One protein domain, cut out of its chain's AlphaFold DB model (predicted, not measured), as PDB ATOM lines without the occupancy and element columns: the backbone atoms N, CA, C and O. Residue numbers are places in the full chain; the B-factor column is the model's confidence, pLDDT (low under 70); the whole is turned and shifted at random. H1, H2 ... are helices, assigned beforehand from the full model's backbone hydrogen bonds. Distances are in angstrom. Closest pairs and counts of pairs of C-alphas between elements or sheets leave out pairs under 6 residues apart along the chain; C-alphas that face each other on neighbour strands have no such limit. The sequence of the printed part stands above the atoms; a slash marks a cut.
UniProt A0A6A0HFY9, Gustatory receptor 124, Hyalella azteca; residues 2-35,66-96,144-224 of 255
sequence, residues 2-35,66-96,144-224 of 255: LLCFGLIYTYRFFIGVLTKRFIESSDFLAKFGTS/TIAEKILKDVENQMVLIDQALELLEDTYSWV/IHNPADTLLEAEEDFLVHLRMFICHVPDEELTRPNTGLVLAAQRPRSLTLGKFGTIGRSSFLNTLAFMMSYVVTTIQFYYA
ATOM      1  N   LEU A   2      28.067 -13.998  30.474       71.44
ATOM      2  CA  LEU A   2      27.509 -12.649  30.238       71.44
ATOM      3  C   LEU A   2      27.177 -12.352  28.758       71.44
ATOM      4  O   LEU A   2      26.115 -11.817  28.452       71.44
ATOM      5  N   LEU A   3      28.035 -12.801  27.835       77.00
ATOM      6  CA  LEU A   3      27.797 -12.721  26.389       77.00
ATOM      7  C   LEU A   3      26.623 -13.605  25.933       77.00
ATOM      8  O   LEU A   3      25.841 -13.194  25.083       77.00
ATOM      9  N   CYS A   4      26.448 -14.783  26.541       76.25
ATOM     10  CA  CYS A   4      25.333 -15.681  26.234       76.25
ATOM     11  C   CYS A   4      23.996 -15.079  26.669       76.25
ATOM     12  O   CYS A   4      23.048 -15.069  25.893       76.25
ATOM     13  N   PHE A   5      23.944 -14.511  27.878       80.50
ATOM     14  CA  PHE A   5      22.771 -13.772  28.340       80.50
ATOM     15  C   PHE A   5      22.466 -12.597  27.414       80.50
ATOM     16  O   PHE A   5      21.328 -12.466  26.978       80.50
ATOM     17  N   GLY A   6      23.474 -11.799  27.050       85.75
ATOM     18  CA  GLY A   6      23.312 -10.703  26.095       85.75
ATOM     19  C   GLY A   6      22.642 -11.153  24.794       85.75
ATOM     20  O   GLY A   6      21.639 -10.567  24.404       85.75
ATOM     21  N   LEU A   7      23.130 -12.240  24.188       86.00
ATOM     22  CA  LEU A   7      22.586 -12.785  22.939       86.00
ATOM     23  C   LEU A   7      21.157 -13.333  23.079       86.00
ATOM     24  O   LEU A   7      20.334 -13.135  22.188       86.00
ATOM     25  N   ILE A   8      20.830 -13.986  24.198       85.81
ATOM     26  CA  ILE A   8      19.466 -14.475  24.463       85.81
ATOM     27  C   ILE A   8      18.504 -13.297  24.651       85.81
ATOM     28  O   ILE A   8      17.392 -13.308  24.123       85.81
ATOM     29  N   TYR A   9      18.925 -12.256  25.372       87.50
ATOM     30  CA  TYR A   9      18.112 -11.059  25.568       87.50
ATOM     31  C   TYR A   9      17.919 -10.271  24.271       87.50
ATOM     32  O   TYR A   9      16.805  -9.810  24.029       87.50
ATOM     33  N   THR A  10      18.943 -10.141  23.420       90.62
ATOM     34  CA  THR A  10      18.794  -9.473  22.117       90.62
ATOM     35  C   THR A  10      17.890 -10.269  21.185       90.62
ATOM     36  O   THR A  10      16.980  -9.684  20.603       90.62
ATOM     37  N   TYR A  11      18.058 -11.592  21.105       88.25
ATOM     38  CA  TYR A  11      17.148 -12.477  20.372       88.25
ATOM     39  C   TYR A  11      15.696 -12.278  20.830       88.25
ATOM     40  O   TYR A  11      14.816 -11.965  20.028       88.25
ATOM     41  N   ARG A  12      15.456 -12.359  22.143       88.88
ATOM     42  CA  ARG A  12      14.124 -12.180  22.728       88.88
ATOM     43  C   ARG A  12      13.558 -10.785  22.480       88.88
ATOM     44  O   ARG A  12      12.356 -10.655  22.270       88.88
ATOM     45  N   PHE A  13      14.395  -9.751  22.505       89.69
ATOM     46  CA  PHE A  13      13.980  -8.389  22.192       89.69
ATOM     47  C   PHE A  13      13.477  -8.285  20.750       89.69
ATOM     48  O   PHE A  13      12.373  -7.792  20.536       89.69
ATOM     49  N   PHE A  14      14.235  -8.791  19.773       88.81
ATOM     50  CA  PHE A  14      13.831  -8.729  18.369       88.81
ATOM     51  C   PHE A  14      12.569  -9.549  18.086       88.81
ATOM     52  O   PHE A  14      11.652  -9.032  17.451       88.81
ATOM     53  N   ILE A  15      12.470 -10.769  18.626       86.69
ATOM     54  CA  ILE A  15      11.234 -11.559  18.538       86.69
ATOM     55  C   ILE A  15      10.064 -10.805  19.178       86.69
ATOM     56  O   ILE A  15       9.012 -10.681  18.564       86.69
ATOM     57  N   GLY A  16      10.258 -10.215  20.361       86.44
ATOM     58  CA  GLY A  16       9.222  -9.437  21.040       86.44
ATOM     59  C   GLY A  16       8.756  -8.209  20.252       86.44
ATOM     60  O   GLY A  16       7.570  -7.883  20.274       86.44
ATOM     61  N   VAL A  17       9.654  -7.546  19.514       88.81
ATOM     62  CA  VAL A  17       9.286  -6.455  18.597       88.81
ATOM     63  C   VAL A  17       8.384  -6.974  17.476       88.81
ATOM     64  O   VAL A  17       7.368  -6.341  17.191       88.81
ATOM     65  N   LEU A  18       8.704  -8.126  16.879       86.00
ATOM     66  CA  LEU A  18       7.880  -8.742  15.831       86.00
ATOM     67  C   LEU A  18       6.514  -9.183  16.369       86.00
ATOM     68  O   LEU A  18       5.490  -8.834  15.785       86.00
ATOM     69  N   THR A  19       6.478  -9.847  17.528       86.62
ATOM     70  CA  THR A  19       5.234 -10.215  18.221       86.62
ATOM     71  C   THR A  19       4.358  -8.989  18.457       86.62
ATOM     72  O   THR A  19       3.167  -9.005  18.155       86.62
ATOM     73  N   LYS A  20       4.937  -7.887  18.952       88.19
ATOM     74  CA  LYS A  20       4.183  -6.654  19.197       88.19
ATOM     75  C   LYS A  20       3.574  -6.097  17.912       88.19
ATOM     76  O   LYS A  20       2.447  -5.616  17.947       88.19
ATOM     77  N   ARG A  21       4.290  -6.174  16.785       84.69
ATOM     78  CA  ARG A  21       3.755  -5.755  15.483       84.69
ATOM     79  C   ARG A  21       2.580  -6.613  15.039       84.69
ATOM     80  O   ARG A  21       1.587  -6.047  14.599       84.69
ATOM     81  N   PHE A  22       2.646  -7.932  15.218       82.19
ATOM     82  CA  PHE A  22       1.496  -8.796  14.946       82.19
ATOM     83  C   PHE A  22       0.284  -8.428  15.800       82.19
ATOM     84  O   PHE A  22      -0.803  -8.279  15.256       82.19
ATOM     85  N   ILE A  23       0.473  -8.196  17.101       84.38
ATOM     86  CA  ILE A  23      -0.613  -7.792  18.007       84.38
ATOM     87  C   ILE A  23      -1.207  -6.440  17.587       84.38
ATOM     88  O   ILE A  23      -2.420  -6.320  17.461       84.38
ATOM     89  N   GLU A  24      -0.373  -5.431  17.314       85.56
ATOM     90  CA  GLU A  24      -0.832  -4.104  16.875       85.56
ATOM     91  C   GLU A  24      -1.639  -4.175  15.566       85.56
ATOM     92  O   GLU A  24      -2.697  -3.549  15.454       85.56
ATOM     93  N   SER A  25      -1.171  -4.956  14.588       81.50
ATOM     94  CA  SER A  25      -1.870  -5.144  13.311       81.50
ATOM     95  C   SER A  25      -3.141  -5.989  13.463       81.50
ATOM     96  O   SER A  25      -4.144  -5.709  12.807       81.50
ATOM     97  N   SER A  26      -3.131  -6.979  14.357       82.50
ATOM     98  CA  SER A  26      -4.287  -7.810  14.713       82.50
ATOM     99  C   SER A  26      -5.398  -6.973  15.359       82.50
ATOM    100  O   SER A  26      -6.534  -6.978  14.884       82.50
ATOM    101  N   ASP A  27      -5.055  -6.145  16.353       83.81
ATOM    102  CA  ASP A  27      -5.979  -5.216  17.014       83.81
ATOM    103  C   ASP A  27      -6.576  -4.199  16.033       83.81
ATOM    104  O   ASP A  27      -7.757  -3.845  16.127       83.81
ATOM    105  N   PHE A  28      -5.763  -3.704  15.095       81.06
ATOM    106  CA  PHE A  28      -6.225  -2.809  14.040       81.06
ATOM    107  C   PHE A  28      -7.252  -3.499  13.133       81.06
ATOM    108  O   PHE A  28      -8.332  -2.950  12.912       81.06
ATOM    109  N   LEU A  29      -6.956  -4.715  12.662       76.75
ATOM    110  CA  LEU A  29      -7.861  -5.501  11.816       76.75
ATOM    111  C   LEU A  29      -9.159  -5.871  12.543       76.75
ATOM    112  O   LEU A  29     -10.231  -5.767  11.951       76.75
ATOM    113  N   ALA A  30      -9.096  -6.228  13.828       77.62
ATOM    114  CA  ALA A  30     -10.273  -6.544  14.637       77.62
ATOM    115  C   ALA A  30     -11.203  -5.326  14.814       77.62
ATOM    116  O   ALA A  30     -12.423  -5.421  14.634       77.62
ATOM    117  N   LYS A  31     -10.639  -4.147  15.111       78.00
ATOM    118  CA  LYS A  31     -11.399  -2.886  15.231       78.00
ATOM    119  C   LYS A  31     -11.984  -2.434  13.897       78.00
ATOM    120  O   LYS A  31     -13.107  -1.939  13.844       78.00
ATOM    121  N   PHE A  32     -11.235  -2.609  12.814       68.12
ATOM    122  CA  PHE A  32     -11.701  -2.225  11.490       68.12
ATOM    123  C   PHE A  32     -12.782  -3.184  10.974       68.12
ATOM    124  O   PHE A  32     -13.804  -2.722  10.482       68.12
ATOM    125  N   GLY A  33     -12.621  -4.499  11.159       59.84
ATOM    126  CA  GLY A  33     -13.619  -5.505  10.778       59.84
ATOM    127  C   GLY A  33     -14.959  -5.331  11.504       59.84
ATOM    128  O   GLY A  33     -16.014  -5.404  10.878       59.84
ATOM    129  N   THR A  34     -14.929  -5.006  12.800       63.28
ATOM    130  CA  THR A  34     -16.146  -4.705  13.581       63.28
ATOM    131  C   THR A  34     -16.809  -3.388  13.166       63.28
ATOM    132  O   THR A  34     -18.033  -3.328  13.071       63.28
ATOM    133  N   SER A  35     -16.027  -2.349  12.853       57.81
ATOM    134  CA  SER A  35     -16.566  -1.083  12.340       57.81
ATOM    135  C   SER A  35     -17.152  -1.239  10.936       57.81
ATOM    136  O   SER A  35     -18.215  -0.693  10.660       57.81
ATOM    137  N   THR A  66      -9.273   1.177  -3.562       70.75
ATOM    138  CA  THR A  66     -10.230   1.330  -2.462       70.75
ATOM    139  C   THR A  66      -9.485   1.371  -1.124       70.75
ATOM    140  O   THR A  66      -8.312   0.989  -1.015       70.75
ATOM    141  N   ILE A  67     -10.145   1.872  -0.077       72.19
ATOM    142  CA  ILE A  67      -9.549   1.944   1.266       72.19
ATOM    143  C   ILE A  67      -9.157   0.535   1.739       72.19
ATOM    144  O   ILE A  67      -8.052   0.358   2.255       72.19
ATOM    145  N   ALA A  68     -10.007  -0.465   1.480       68.81
ATOM    146  CA  ALA A  68      -9.735  -1.865   1.781       68.81
ATOM    147  C   ALA A  68      -8.499  -2.397   1.037       68.81
ATOM    148  O   ALA A  68      -7.627  -2.997   1.661       68.81
ATOM    149  N   GLU A  69      -8.350  -2.117  -0.261       71.81
ATOM    150  CA  GLU A  69      -7.163  -2.532  -1.026       71.81
ATOM    151  C   GLU A  69      -5.878  -1.869  -0.533       71.81
ATOM    152  O   GLU A  69      -4.814  -2.491  -0.525       71.81
ATOM    153  N   LYS A  70      -5.952  -0.602  -0.113       76.31
ATOM    154  CA  LYS A  70      -4.799   0.101   0.454       76.31
ATOM    155  C   LYS A  70      -4.372  -0.519   1.784       76.31
ATOM    156  O   LYS A  70      -3.175  -0.713   1.983       76.31
ATOM    157  N   ILE A  71      -5.327  -0.835   2.662       76.31
ATOM    158  CA  ILE A  71      -5.070  -1.521   3.937       76.31
ATOM    159  C   ILE A  71      -4.458  -2.892   3.669       76.31
ATOM    160  O   ILE A  71      -3.431  -3.235   4.243       76.31
ATOM    161  N   LEU A  72      -5.044  -3.656   2.753       77.00
ATOM    162  CA  LEU A  72      -4.590  -5.006   2.472       77.00
ATOM    163  C   LEU A  72      -3.181  -5.042   1.871       77.00
ATOM    164  O   LEU A  72      -2.371  -5.885   2.242       77.00
ATOM    165  N   LYS A  73      -2.867  -4.084   0.994       78.88
ATOM    166  CA  LYS A  73      -1.518  -3.905   0.453       78.88
ATOM    167  C   LYS A  73      -0.512  -3.507   1.535       78.88
ATOM    168  O   LYS A  73       0.636  -3.936   1.477       78.88
ATOM    169  N   ASP A  74      -0.915  -2.679   2.498       81.19
ATOM    170  CA  ASP A  74      -0.055  -2.325   3.631       81.19
ATOM    171  C   ASP A  74       0.222  -3.550   4.509       81.19
ATOM    172  O   ASP A  74       1.374  -3.829   4.833       81.19
ATOM    173  N   VAL A  75      -0.814  -4.341   4.794       80.19
ATOM    174  CA  VAL A  75      -0.701  -5.600   5.537       80.19
ATOM    175  C   VAL A  75       0.205  -6.601   4.815       80.19
ATOM    176  O   VAL A  75       1.089  -7.184   5.439       80.19
ATOM    177  N   GLU A  76       0.047  -6.772   3.502       81.00
ATOM    178  CA  GLU A  76       0.922  -7.629   2.694       81.00
ATOM    179  C   GLU A  76       2.384  -7.173   2.783       81.00
ATOM    180  O   GLU A  76       3.284  -7.980   3.015       81.00
ATOM    181  N   ASN A  77       2.629  -5.866   2.672       82.62
ATOM    182  CA  ASN A  77       3.975  -5.311   2.760       82.62
ATOM    183  C   ASN A  77       4.581  -5.496   4.165       82.62
ATOM    184  O   ASN A  77       5.761  -5.817   4.293       82.62
ATOM    185  N   GLN A  78       3.778  -5.351   5.223       80.75
ATOM    186  CA  GLN A  78       4.199  -5.642   6.597       80.75
ATOM    187  C   GLN A  78       4.539  -7.123   6.788       80.75
ATOM    188  O   GLN A  78       5.561  -7.431   7.397       80.75
ATOM    189  N   MET A  79       3.734  -8.036   6.238       79.12
ATOM    190  CA  MET A  79       4.008  -9.475   6.291       79.12
ATOM    191  C   MET A  79       5.340  -9.816   5.616       79.12
ATOM    192  O   MET A  79       6.143 -10.527   6.212       79.12
ATOM    193  N   VAL A  80       5.622  -9.245   4.440       82.38
ATOM    194  CA  VAL A  80       6.903  -9.445   3.737       82.38
ATOM    195  C   VAL A  80       8.091  -8.931   4.555       82.38
ATOM    196  O   VAL A  80       9.129  -9.585   4.616       82.38
ATOM    197  N   LEU A  81       7.958  -7.771   5.205       84.25
ATOM    198  CA  LEU A  81       9.017  -7.234   6.066       84.25
ATOM    199  C   LEU A  81       9.260  -8.113   7.298       84.25
ATOM    200  O   LEU A  81      10.406  -8.286   7.709       84.25
ATOM    201  N   ILE A  82       8.198  -8.674   7.880       83.00
ATOM    202  CA  ILE A  82       8.312  -9.612   9.000       83.00
ATOM    203  C   ILE A  82       8.982 -10.912   8.545       83.00
ATOM    204  O   ILE A  82       9.862 -11.399   9.247       83.00
ATOM    205  N   ASP A  83       8.632 -11.431   7.367       81.81
ATOM    206  CA  ASP A  83       9.272 -12.613   6.779       81.81
ATOM    207  C   ASP A  83      10.782 -12.415   6.613       81.81
ATOM    208  O   ASP A  83      11.577 -13.235   7.071       81.81
ATOM    209  N   GLN A  84      11.191 -11.282   6.042       85.00
ATOM    210  CA  GLN A  84      12.608 -10.938   5.891       85.00
ATOM    211  C   GLN A  84      13.315 -10.770   7.241       85.00
ATOM    212  O   GLN A  84      14.465 -11.178   7.401       85.00
ATOM    213  N   ALA A  85      12.638 -10.170   8.223       86.06
ATOM    214  CA  ALA A  85      13.191 -10.012   9.561       86.06
ATOM    215  C   ALA A  85      13.375 -11.366  10.259       86.06
ATOM    216  O   ALA A  85      14.397 -11.568  10.912       86.06
ATOM    217  N   LEU A  86      12.423 -12.291  10.109       84.31
ATOM    218  CA  LEU A  86      12.523 -13.642  10.654       84.31
ATOM    219  C   LEU A  86      13.642 -14.436   9.993       84.31
ATOM    220  O   LEU A  86      14.416 -15.063  10.708       84.31
ATOM    221  N   GLU A  87      13.784 -14.349   8.671       86.00
ATOM    222  CA  GLU A  87      14.874 -15.004   7.941       86.00
ATOM    223  C   GLU A  87      16.248 -14.509   8.418       86.00
ATOM    224  O   GLU A  87      17.128 -15.313   8.722       86.00
ATOM    225  N   LEU A  88      16.421 -13.192   8.572       87.44
ATOM    226  CA  LEU A  88      17.669 -12.613   9.079       87.44
ATOM    227  C   LEU A  88      17.976 -13.069  10.513       87.44
ATOM    228  O   LEU A  88      19.130 -13.298  10.886       87.44
ATOM    229  N   LEU A  89      16.938 -13.165  11.337       86.62
ATOM    230  CA  LEU A  89      17.044 -13.532  12.742       86.62
ATOM    231  C   LEU A  89      17.352 -15.026  12.893       86.62
ATOM    232  O   LEU A  89      18.190 -15.391  13.720       86.62
ATOM    233  N   GLU A  90      16.763 -15.866  12.045       85.81
ATOM    234  CA  GLU A  90      17.109 -17.276  11.914       85.81
ATOM    235  C   GLU A  90      18.565 -17.443  11.466       85.81
ATOM    236  O   GLU A  90      19.316 -18.146  12.139       85.81
ATOM    237  N   ASP A  91      19.005 -16.766  10.405       86.69
ATOM    238  CA  ASP A  91      20.382 -16.870   9.901       86.69
ATOM    239  C   ASP A  91      21.417 -16.439  10.958       86.69
ATOM    240  O   ASP A  91      22.420 -17.116  11.192       86.69
ATOM    241  N   THR A  92      21.124 -15.359  11.687       87.69
ATOM    242  CA  THR A  92      22.037 -14.801  12.697       87.69
ATOM    243  C   THR A  92      22.094 -15.643  13.975       87.69
ATOM    244  O   THR A  92      23.175 -15.871  14.524       87.69
ATOM    245  N   TYR A  93      20.942 -16.077  14.497       87.62
ATOM    246  CA  TYR A  93      20.860 -16.680  15.830       87.62
ATOM    247  C   TYR A  93      20.774 -18.207  15.822       87.62
ATOM    248  O   TYR A  93      21.052 -18.801  16.860       87.62
ATOM    249  N   SER A  94      20.466 -18.869  14.700       86.12
ATOM    250  CA  SER A  94      20.270 -20.330  14.672       86.12
ATOM    251  C   SER A  94      21.434 -21.099  15.283       86.12
ATOM    252  O   SER A  94      21.249 -21.839  16.246       86.12
ATOM    253  N   TRP A  95      22.654 -20.901  14.781       85.81
ATOM    254  CA  TRP A  95      23.827 -21.632  15.273       85.81
ATOM    255  C   TRP A  95      24.163 -21.311  16.725       85.81
ATOM    256  O   TRP A  95      24.544 -22.197  17.490       85.81
ATOM    257  N   VAL A  96      23.982 -20.051  17.114       88.12
ATOM    258  CA  VAL A  96      24.206 -19.585  18.482       88.12
ATOM    259  C   VAL A  96      23.231 -20.273  19.438       88.12
ATOM    260  O   VAL A  96      23.648 -20.810  20.464       88.12
ATOM    261  N   ILE A 144      14.993 -19.255  25.671       86.31
ATOM    262  CA  ILE A 144      15.286 -19.544  24.261       86.31
ATOM    263  C   ILE A 144      14.022 -20.002  23.516       86.31
ATOM    264  O   ILE A 144      13.753 -19.530  22.413       86.31
ATOM    265  N   HIS A 145      13.237 -20.901  24.118       85.62
ATOM    266  CA  HIS A 145      12.143 -21.589  23.422       85.62
ATOM    267  C   HIS A 145      10.808 -20.833  23.473       85.62
ATOM    268  O   HIS A 145      10.045 -20.877  22.513       85.62
ATOM    269  N   ASN A 146      10.523 -20.117  24.564       86.25
ATOM    270  CA  ASN A 146       9.235 -19.449  24.767       86.25
ATOM    271  C   ASN A 146       8.925 -18.335  23.742       86.25
ATOM    272  O   ASN A 146       7.788 -18.278  23.278       86.25
ATOM    273  N   PRO A 147       9.880 -17.467  23.338       84.25
ATOM    274  CA  PRO A 147       9.589 -16.398  22.380       84.25
ATOM    275  C   PRO A 147       9.098 -16.905  21.019       84.25
ATOM    276  O   PRO A 147       8.285 -16.233  20.390       84.25
ATOM    277  N   ALA A 148       9.565 -18.077  20.577       82.62
ATOM    278  CA  ALA A 148       9.165 -18.646  19.293       82.62
ATOM    279  C   ALA A 148       7.676 -19.011  19.268       82.62
ATOM    280  O   ALA A 148       6.979 -18.664  18.319       82.62
ATOM    281  N   ASP A 149       7.169 -19.628  20.338       83.81
ATOM    282  CA  ASP A 149       5.746 -19.956  20.402       83.81
ATOM    283  C   ASP A 149       4.876 -18.716  20.601       83.81
ATOM    284  O   ASP A 149       3.804 -18.633  20.020       83.81
ATOM    285  N   THR A 150       5.324 -17.738  21.396       84.44
ATOM    286  CA  THR A 150       4.570 -16.486  21.580       84.44
ATOM    287  C   THR A 150       4.443 -15.706  20.270       84.44
ATOM    288  O   THR A 150       3.437 -15.039  20.036       84.44
ATOM    289  N   LEU A 151       5.452 -15.780  19.398       84.44
ATOM    290  CA  LEU A 151       5.355 -15.232  18.051       84.44
ATOM    291  C   LEU A 151       4.329 -15.993  17.202       84.44
ATOM    292  O   LEU A 151       3.535 -15.352  16.522       84.44
ATOM    293  N   LEU A 152       4.338 -17.327  17.258       83.88
ATOM    294  CA  LEU A 152       3.428 -18.177  16.491       83.88
ATOM    295  C   LEU A 152       1.964 -18.001  16.925       83.88
ATOM    296  O   LEU A 152       1.088 -17.904  16.074       83.88
ATOM    297  N   GLU A 153       1.702 -17.876  18.228       84.56
ATOM    298  CA  GLU A 153       0.370 -17.544  18.761       84.56
ATOM    299  C   GLU A 153      -0.108 -16.172  18.256       84.56
ATOM    300  O   GLU A 153      -1.224 -16.041  17.758       84.56
ATOM    301  N   ALA A 154       0.753 -15.147  18.313       82.31
ATOM    302  CA  ALA A 154       0.407 -13.809  17.825       82.31
ATOM    303  C   ALA A 154       0.183 -13.769  16.304       82.31
ATOM    304  O   ALA A 154      -0.657 -13.009  15.817       82.31
ATOM    305  N   GLU A 155       0.934 -14.573  15.549       83.62
ATOM    306  CA  GLU A 155       0.710 -14.757  14.119       83.62
ATOM    307  C   GLU A 155      -0.651 -15.410  13.858       83.62
ATOM    308  O   GLU A 155      -1.407 -14.911  13.026       83.62
ATOM    309  N   GLU A 156      -0.985 -16.496  14.558       83.69
ATOM    310  CA  GLU A 156      -2.255 -17.203  14.387       83.69
ATOM    311  C   GLU A 156      -3.453 -16.275  14.638       83.69
ATOM    312  O   GLU A 156      -4.347 -16.185  13.790       83.69
ATOM    313  N   ASP A 157      -3.421 -15.499  15.724       82.25
ATOM    314  CA  ASP A 157      -4.446 -14.496  16.039       82.25
ATOM    315  C   ASP A 157      -4.579 -13.441  14.931       82.25
ATOM    316  O   ASP A 157      -5.684 -13.094  14.499       82.25
ATOM    317  N   PHE A 158      -3.449 -12.941  14.427       82.75
ATOM    318  CA  PHE A 158      -3.433 -11.999  13.311       82.75
ATOM    319  C   PHE A 158      -4.046 -12.611  12.040       82.75
ATOM    320  O   PHE A 158      -4.854 -11.963  11.372       82.75
ATOM    321  N   LEU A 159      -3.713 -13.862  11.712       81.12
ATOM    322  CA  LEU A 159      -4.243 -14.561  10.539       81.12
ATOM    323  C   LEU A 159      -5.755 -14.785  10.638       81.12
ATOM    324  O   LEU A 159      -6.457 -14.673   9.628       81.12
ATOM    325  N   VAL A 160      -6.274 -15.064  11.835       81.38
ATOM    326  CA  VAL A 160      -7.717 -15.177  12.082       81.38
ATOM    327  C   VAL A 160      -8.417 -13.844  11.811       81.38
ATOM    328  O   VAL A 160      -9.380 -13.813  11.037       81.38
ATOM    329  N   HIS A 161      -7.919 -12.733  12.362       79.31
ATOM    330  CA  HIS A 161      -8.512 -11.410  12.128       79.31
ATOM    331  C   HIS A 161      -8.371 -10.941  10.678       79.31
ATOM    332  O   HIS A 161      -9.292 -10.326  10.142       79.31
ATOM    333  N   LEU A 162      -7.271 -11.282  10.007       79.19
ATOM    334  CA  LEU A 162      -7.078 -10.996   8.589       79.19
ATOM    335  C   LEU A 162      -8.090 -11.744   7.714       79.19
ATOM    336  O   LEU A 162      -8.688 -11.153   6.817       79.19
ATOM    337  N   ARG A 163      -8.325 -13.034   7.989       76.00
ATOM    338  CA  ARG A 163      -9.359 -13.821   7.295       76.00
ATOM    339  C   ARG A 163     -10.749 -13.256   7.557       76.00
ATOM    340  O   ARG A 163     -11.533 -13.133   6.622       76.00
ATOM    341  N   MET A 164     -11.039 -12.874   8.802       73.50
ATOM    342  CA  MET A 164     -12.304 -12.231   9.148       73.50
ATOM    343  C   MET A 164     -12.482 -10.922   8.372       73.50
ATOM    344  O   MET A 164     -13.544 -10.721   7.793       73.50
ATOM    345  N   PHE A 165     -11.447 -10.083   8.285       74.12
ATOM    346  CA  PHE A 165     -11.476  -8.851   7.499       74.12
ATOM    347  C   PHE A 165     -11.775  -9.126   6.021       74.12
ATOM    348  O   PHE A 165     -12.733  -8.573   5.494       74.12
ATOM    349  N   ILE A 166     -11.038 -10.036   5.374       74.38
ATOM    350  CA  ILE A 166     -11.249 -10.377   3.956       74.38
ATOM    351  C   ILE A 166     -12.682 -10.865   3.702       74.38
ATOM    352  O   ILE A 166     -13.283 -10.460   2.714       74.38
ATOM    353  N   CYS A 167     -13.247 -11.693   4.587       69.81
ATOM    354  CA  CYS A 167     -14.613 -12.201   4.431       69.81
ATOM    355  C   CYS A 167     -15.710 -11.135   4.609       69.81
ATOM    356  O   CYS A 167     -16.822 -11.348   4.138       69.81
ATOM    357  N   HIS A 168     -15.437 -10.034   5.319       70.19
ATOM    358  CA  HIS A 168     -16.416  -8.962   5.559       70.19
ATOM    359  C   HIS A 168     -16.289  -7.791   4.573       70.19
ATOM    360  O   HIS A 168     -17.161  -6.922   4.559       70.19
ATOM    361  N   VAL A 169     -15.227  -7.743   3.763       67.88
ATOM    362  CA  VAL A 169     -15.067  -6.721   2.721       67.88
ATOM    363  C   VAL A 169     -15.947  -7.088   1.512       67.88
ATOM    364  O   VAL A 169     -15.874  -8.223   1.043       67.88
ATOM    365  N   PRO A 170     -16.766  -6.160   0.980       64.25
ATOM    366  CA  PRO A 170     -17.587  -6.395  -0.201       64.25
ATOM    367  C   PRO A 170     -16.718  -6.707  -1.419       64.25
ATOM    368  O   PRO A 170     -15.730  -6.016  -1.675       64.25
ATOM    369  N   ASP A 171     -17.132  -7.682  -2.231       62.84
ATOM    370  CA  ASP A 171     -16.425  -8.073  -3.463       62.84
ATOM    371  C   ASP A 171     -16.227  -6.895  -4.439       62.84
ATOM    372  O   ASP A 171     -15.288  -6.874  -5.233       62.84
ATOM    373  N   GLU A 172     -17.088  -5.877  -4.359       58.12
ATOM    374  CA  GLU A 172     -17.031  -4.659  -5.173       58.12
ATOM    375  C   GLU A 172     -15.842  -3.747  -4.825       58.12
ATOM    376  O   GLU A 172     -15.364  -3.006  -5.690       58.12
ATOM    377  N   GLU A 173     -15.334  -3.816  -3.589       57.66
ATOM    378  CA  GLU A 173     -14.154  -3.061  -3.158       57.66
ATOM    379  C   GLU A 173     -12.830  -3.758  -3.497       57.66
ATOM    380  O   GLU A 173     -11.773  -3.131  -3.419       57.66
ATOM    381  N   LEU A 174     -12.873  -5.030  -3.899       60.53
ATOM    382  CA  LEU A 174     -11.708  -5.867  -4.177       60.53
ATOM    383  C   LEU A 174     -11.538  -6.031  -5.695       60.53
ATOM    384  O   LEU A 174     -12.004  -6.985  -6.311       60.53
ATOM    385  N   THR A 175     -10.824  -5.105  -6.335       55.69
ATOM    386  CA  THR A 175     -10.596  -5.130  -7.790       55.69
ATOM    387  C   THR A 175      -9.559  -6.166  -8.232       55.69
ATOM    388  O   THR A 175      -9.435  -6.441  -9.431       55.69
ATOM    389  N   ARG A 176      -8.810  -6.760  -7.292       58.75
ATOM    390  CA  ARG A 176      -7.854  -7.844  -7.549       58.75
ATOM    391  C   ARG A 176      -8.069  -9.017  -6.592       58.75
ATOM    392  O   ARG A 176      -8.259  -8.794  -5.398       58.75
ATOM    393  N   PRO A 177      -7.965 -10.264  -7.082       56.12
ATOM    394  CA  PRO A 177      -7.969 -11.422  -6.207       56.12
ATOM    395  C   PRO A 177      -6.692 -11.391  -5.356       56.12
ATOM    396  O   PRO A 177      -5.582 -11.487  -5.877       56.12
ATOM    397  N   ASN A 178      -6.842 -11.253  -4.038       60.88
ATOM    398  CA  ASN A 178      -5.726 -11.208  -3.082       60.88
ATOM    399  C   ASN A 178      -5.183 -12.604  -2.765       60.88
ATOM    400  O   ASN A 178      -4.963 -12.980  -1.615       60.88
ATOM    401  N   THR A 179      -4.982 -13.394  -3.817       56.31
ATOM    402  CA  THR A 179      -4.589 -14.800  -3.742       56.31
ATOM    403  C   THR A 179      -3.241 -14.966  -3.045       56.31
ATOM    404  O   THR A 179      -3.067 -15.940  -2.327       56.31
ATOM    405  N   GLY A 180      -2.319 -14.004  -3.199       58.81
ATOM    406  CA  GLY A 180      -1.002 -14.012  -2.548       58.81
ATOM    407  C   GLY A 180      -1.076 -13.877  -1.028       58.81
ATOM    408  O   GLY A 180      -0.461 -14.668  -0.319       58.81
ATOM    409  N   LEU A 181      -1.903 -12.957  -0.528       63.75
ATOM    410  CA  LEU A 181      -2.126 -12.778   0.905       63.75
ATOM    411  C   LEU A 181      -2.826 -13.994   1.523       63.75
ATOM    412  O   LEU A 181      -2.433 -14.446   2.591       63.75
ATOM    413  N   VAL A 182      -3.829 -14.556   0.842       62.06
ATOM    414  CA  VAL A 182      -4.525 -15.766   1.312       62.06
ATOM    415  C   VAL A 182      -3.579 -16.971   1.335       62.06
ATOM    416  O   VAL A 182      -3.619 -17.744   2.288       62.06
ATOM    417  N   LEU A 183      -2.692 -17.113   0.340       60.34
ATOM    418  CA  LEU A 183      -1.672 -18.168   0.329       60.34
ATOM    419  C   LEU A 183      -0.626 -17.967   1.436       60.34
ATOM    420  O   LEU A 183      -0.262 -18.921   2.119       60.34
ATOM    421  N   ALA A 184      -0.155 -16.732   1.630       59.25
ATOM    422  CA  ALA A 184       0.790 -16.387   2.692       59.25
ATOM    423  C   ALA A 184       0.168 -16.602   4.081       59.25
ATOM    424  O   ALA A 184       0.820 -17.112   4.981       59.25
ATOM    425  N   ALA A 185      -1.127 -16.317   4.224       60.97
ATOM    426  CA  ALA A 185      -1.915 -16.558   5.427       60.97
ATOM    427  C   ALA A 185      -2.243 -18.039   5.690       60.97
ATOM    428  O   ALA A 185      -2.818 -18.374   6.729       60.97
ATOM    429  N   GLN A 186      -1.955 -18.939   4.747       62.00
ATOM    430  CA  GLN A 186      -2.128 -20.383   4.920       62.00
ATOM    431  C   GLN A 186      -0.848 -21.083   5.379       62.00
ATOM    432  O   GLN A 186      -0.918 -22.247   5.776       62.00
ATOM    433  N   ARG A 187       0.306 -20.411   5.334       59.84
ATOM    434  CA  ARG A 187       1.585 -21.013   5.697       59.84
ATOM    435  C   ARG A 187       1.997 -20.541   7.097       59.84
ATOM    436  O   ARG A 187       2.468 -19.415   7.207       59.84
ATOM    437  N   PRO A 188       1.824 -21.361   8.151       60.31
ATOM    438  CA  PRO A 188       2.287 -20.993   9.486       60.31
ATOM    439  C   PRO A 188       3.807 -20.816   9.467       60.31
ATOM    440  O   PRO A 188       4.520 -21.668   8.917       60.31
ATOM    441  N   ARG A 189       4.309 -19.722  10.042       66.12
ATOM    442  CA  ARG A 189       5.747 -19.465  10.121       66.12
ATOM    443  C   ARG A 189       6.277 -20.137  11.374       66.12
ATOM    444  O   ARG A 189       6.069 -19.676  12.490       66.12
ATOM    445  N   SER A 190       6.979 -21.251  11.200       61.72
ATOM    446  CA  SER A 190       7.730 -21.846  12.299       61.72
ATOM    447  C   SER A 190       9.157 -21.309  12.298       61.72
ATOM    448  O   SER A 190       9.867 -21.391  11.297       61.72
ATOM    449  N   LEU A 191       9.591 -20.773  13.438       64.06
ATOM    450  CA  LEU A 191      11.005 -20.504  13.682       64.06
ATOM    451  C   LEU A 191      11.743 -21.841  13.753       64.06
ATOM    452  O   LEU A 191      11.428 -22.688  14.597       64.06
ATOM    453  N   THR A 192      12.723 -22.035  12.871       66.00
ATOM    454  CA  THR A 192      13.544 -23.247  12.876       66.00
ATOM    455  C   THR A 192      14.953 -22.963  13.383       66.00
ATOM    456  O   THR A 192      15.506 -21.893  13.168       66.00
ATOM    457  N   LEU A 193      15.545 -23.919  14.100       61.25
ATOM    458  CA  LEU A 193      16.966 -23.893  14.455       61.25
ATOM    459  C   LEU A 193      17.761 -24.398  13.259       61.25
ATOM    460  O   LEU A 193      17.962 -25.606  13.128       61.25
ATOM    461  N   GLY A 194      18.183 -23.500  12.367       59.62
ATOM    462  CA  GLY A 194      19.043 -23.842  11.231       59.62
ATOM    463  C   GLY A 194      18.499 -24.988  10.373       59.62
ATOM    464  O   GLY A 194      19.280 -25.810   9.895       59.62
ATOM    465  N   LYS A 195      17.169 -25.084  10.223       68.31
ATOM    466  CA  LYS A 195      16.450 -26.161   9.515       68.31
ATOM    467  C   LYS A 195      16.572 -27.568  10.128       68.31
ATOM    468  O   LYS A 195      16.097 -28.524   9.520       68.31
ATOM    469  N   PHE A 196      17.156 -27.720  11.320       63.56
ATOM    470  CA  PHE A 196      17.243 -29.008  12.027       63.56
ATOM    471  C   PHE A 196      15.954 -29.382  12.768       63.56
ATOM    472  O   PHE A 196      15.664 -30.562  12.946       63.56
ATOM    473  N   GLY A 197      15.175 -28.391  13.201       65.62
ATOM    474  CA  GLY A 197      13.938 -28.609  13.944       65.62
ATOM    475  C   GLY A 197      13.262 -27.301  14.340       65.62
ATOM    476  O   GLY A 197      13.863 -26.231  14.260       65.62
ATOM    477  N   THR A 198      11.999 -27.383  14.749       73.88
ATOM    478  CA  THR A 198      11.201 -26.235  15.205       73.88
ATOM    479  C   THR A 198      11.579 -25.817  16.625       73.88
ATOM    480  O   THR A 198      11.658 -26.671  17.509       73.88
ATOM    481  N   ILE A 199      11.747 -24.514  16.871       79.81
ATOM    482  CA  ILE A 199      11.856 -23.976  18.235       79.81
ATOM    483  C   ILE A 199      10.457 -23.885  18.830       79.81
ATOM    484  O   ILE A 199       9.578 -23.274  18.233       79.81
ATOM    485  N   GLY A 200      10.274 -24.444  20.024       79.94
ATOM    486  CA  GLY A 200       9.043 -24.269  20.787       79.94
ATOM    487  C   GLY A 200       9.031 -25.053  22.093       79.94
ATOM    488  O   GLY A 200       9.889 -25.909  22.343       79.94
ATOM    489  N   ARG A 201       8.030 -24.779  22.929       82.38
ATOM    490  CA  ARG A 201       7.760 -25.457  24.206       82.38
ATOM    491  C   ARG A 201       7.582 -26.958  23.999       82.38
ATOM    492  O   ARG A 201       8.086 -27.736  24.802       82.38
ATOM    493  N   SER A 202       6.920 -27.378  22.920       83.69
ATOM    494  CA  SER A 202       6.706 -28.797  22.601       83.69
ATOM    495  C   SER A 202       8.021 -29.534  22.336       83.69
ATOM    496  O   SER A 202       8.261 -30.589  22.923       83.69
ATOM    497  N   SER A 203       8.906 -28.948  21.520       82.44
ATOM    498  CA  SER A 203      10.238 -29.497  21.249       82.44
ATOM    499  C   SER A 203      11.067 -29.576  22.532       82.44
ATOM    500  O   SER A 203      11.651 -30.616  22.817       82.44
ATOM    501  N   PHE A 204      11.053 -28.518  23.351       84.62
ATOM    502  CA  PHE A 204      11.746 -28.494  24.638       84.62
ATOM    503  C   PHE A 204      11.259 -29.591  25.596       84.62
ATOM    504  O   PHE A 204      12.070 -30.345  26.134       84.62
ATOM    505  N   LEU A 205       9.943 -29.713  25.791       86.62
ATOM    506  CA  LEU A 205       9.356 -30.719  26.680       86.62
ATOM    507  C   LEU A 205       9.651 -32.141  26.202       86.62
ATOM    508  O   LEU A 205       9.927 -33.015  27.021       86.62
ATOM    509  N   ASN A 206       9.641 -32.366  24.887       88.69
ATOM    510  CA  ASN A 206      10.000 -33.652  24.308       88.69
ATOM    511  C   ASN A 206      11.471 -33.996  24.593       88.69
ATOM    512  O   ASN A 206      11.771 -35.075  25.099       88.69
ATOM    513  N   THR A 207      12.392 -33.060  24.348       87.62
ATOM    514  CA  THR A 207      13.817 -33.239  24.657       87.62
ATOM    515  C   THR A 207      14.050 -33.497  26.148       87.62
ATOM    516  O   THR A 207      14.817 -34.393  26.502       87.62
ATOM    517  N   LEU A 208      13.355 -32.770  27.027       88.00
ATOM    518  CA  LEU A 208      13.429 -32.976  28.472       88.00
ATOM    519  C   LEU A 208      12.920 -34.366  28.875       88.00
ATOM    520  O   LEU A 208      13.554 -35.036  29.689       88.00
ATOM    521  N   ALA A 209      11.811 -34.824  28.288       88.81
ATOM    522  CA  ALA A 209      11.270 -36.156  28.539       88.81
ATOM    523  C   ALA A 209      12.268 -37.250  28.132       88.81
ATOM    524  O   ALA A 209      12.568 -38.125  28.944       88.81
ATOM    525  N   PHE A 210      12.851 -37.154  26.932       89.75
ATOM    526  CA  PHE A 210      13.886 -38.084  26.465       89.75
ATOM    527  C   PHE A 210      15.104 -38.117  27.390       89.75
ATOM    528  O   PHE A 210      15.603 -39.188  27.737       89.75
ATOM    529  N   MET A 211      15.568 -36.947  27.821       89.44
ATOM    530  CA  MET A 211      16.700 -36.827  28.729       89.44
ATOM    531  C   MET A 211      16.396 -37.458  30.098       89.44
ATOM    532  O   MET A 211      17.210 -38.218  30.619       89.44
ATOM    533  N   MET A 212      15.204 -37.225  30.657       86.06
ATOM    534  CA  MET A 212      14.779 -37.863  31.908       86.06
ATOM    535  C   MET A 212      14.641 -39.380  31.761       86.06
ATOM    536  O   MET A 212      15.068 -40.110  32.655       86.06
ATOM    537  N   SER A 213      14.114 -39.876  30.635       88.69
ATOM    538  CA  SER A 213      14.094 -41.315  30.344       88.69
ATOM    539  C   SER A 213      15.504 -41.902  30.357       88.69
ATOM    540  O   SER A 213      15.727 -42.925  31.000       88.69
ATOM    541  N   TYR A 214      16.473 -41.226  29.733       87.62
ATOM    542  CA  TYR A 214      17.869 -41.666  29.731       87.62
ATOM    543  C   TYR A 214      18.472 -41.714  31.141       87.62
ATOM    544  O   TYR A 214      19.110 -42.705  31.504       87.62
ATOM    545  N   VAL A 215      18.234 -40.686  31.963       85.88
ATOM    546  CA  VAL A 215      18.692 -40.651  33.363       85.88
ATOM    547  C   VAL A 215      18.097 -41.815  34.155       85.88
ATOM    548  O   VAL A 215      18.838 -42.553  34.803       85.88
ATOM    549  N   VAL A 216      16.782 -42.026  34.064       86.31
ATOM    550  CA  VAL A 216      16.086 -43.114  34.766       86.31
ATOM    551  C   VAL A 216      16.634 -44.478  34.350       86.31
ATOM    552  O   VAL A 216      16.981 -45.280  35.213       86.31
ATOM    553  N   THR A 217      16.767 -44.738  33.048       85.75
ATOM    554  CA  THR A 217      17.311 -46.003  32.539       85.75
ATOM    555  C   THR A 217      18.752 -46.221  32.996       85.75
ATOM    556  O   THR A 217      19.099 -47.311  33.445       85.75
ATOM    557  N   THR A 218      19.590 -45.185  32.958       83.75
ATOM    558  CA  THR A 218      20.989 -45.278  33.406       83.75
ATOM    559  C   THR A 218      21.082 -45.634  34.889       83.75
ATOM    560  O   THR A 218      21.868 -46.499  35.268       83.75
ATOM    561  N   ILE A 219      20.247 -45.023  35.731       81.56
ATOM    562  CA  ILE A 219      20.183 -45.324  37.168       81.56
ATOM    563  C   ILE A 219      19.700 -46.755  37.413       81.56
ATOM    564  O   ILE A 219      20.271 -47.456  38.246       81.56
ATOM    565  N   GLN A 220      18.681 -47.213  36.678       82.94
ATOM    566  CA  GLN A 220      18.179 -48.586  36.788       82.94
ATOM    567  C   GLN A 220      19.275 -49.614  36.504       82.94
ATOM    568  O   GLN A 220      19.391 -50.580  37.248       82.94
ATOM    569  N   PHE A 221      20.105 -49.393  35.480       79.56
ATOM    570  CA  PHE A 221      21.241 -50.270  35.189       79.56
ATOM    571  C   PHE A 221      22.404 -50.108  36.174       79.56
ATOM    572  O   PHE A 221      23.098 -51.081  36.443       79.56
ATOM    573  N   TYR A 222      22.603 -48.916  36.742       73.06
ATOM    574  CA  TYR A 222      23.636 -48.675  37.751       73.06
ATOM    575  C   TYR A 222      23.356 -49.410  39.073       73.06
ATOM    576  O   TYR A 222      24.276 -49.953  39.679       73.06
ATOM    577  N   TYR A 223      22.092 -49.461  39.509       69.81
ATOM    578  CA  TYR A 223      21.671 -50.190  40.715       69.81
ATOM    579  C   TYR A 223      21.149 -51.607  40.436       69.81
ATOM    580  O   TYR A 223      20.746 -52.302  41.373       69.81
ATOM    581  N   ALA A 224      21.132 -52.055  39.176       68.75
ATOM    582  CA  ALA A 224      20.762 -53.424  38.848       68.75
ATOM    583  C   ALA A 224      21.757 -54.384  39.507       68.75
ATOM    584  O   ALA A 224      22.973 -54.237  39.368       68.75
TER     585      ALA A 224
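AT A GLANCE: This is residues 2 to 35, 66 to 96 and 144 to 224 of the 255 residues of the protein "Gustatory receptor 124" of Hyalella azteca (UniProt A0A6A0HFY9). Three long helices, H1, H2 and H3, lie side by side as a loose bundle, and from one end residues 205 to 224, of which 205 to 222 belong to H5, stick out as an arm. The 146 printed residues hold H1 to H5, all helix: loose, radius of gyration of the C-alphas 20.2 A, spans 75 by 33 by 25 A.

HOW THE PARTS SIT: Start at H1, residues 2 to 35; it touches H3, residues 144 to 168, the same way at a shallow 15 degrees, closest C-alphas Ser 26 and Phe 158, 4.5 A. H1 residues 11 to 25 alone touch H2, residues 67 to 96, opposite ways at a shallow 16 degrees, closest C-alphas Leu 18 and Ile 82, 6.9 A. H4, residues 179 to 184, is close but not clearly touching H2, closest C-alphas Glu 76 and Leu 181, 6.2 A. H3 touches H5, residues 201 to 222, with residues 145 to 149 alone, closest C-alphas His 145 and Arg 201, 5.9 A. Every O i to N i+4 pair is within hydrogen-bond range in H1, H4 and H5, 24 of 26 in H2, 19 of 21 in H3.

IN THESE COORDINATES: From C-alpha 2 at (27.509, -12.649, 30.238) H1 runs 49.0 A; H5 runs 31.2 A to C-alpha 222 at (23.636, -48.675, 37.751).

THE WHOLE: The printed part has two cuts: across the first, where 30 residues of the chain are not printed, C-alphas 35 and 66 are 16.3 A apart, and across the second, where 47 are not printed, C-alphas 96 and 144 are 10.6 A apart. H4 to H5 is a long link; pLDDT is under 70 in 37 residues, among them 169 to 197.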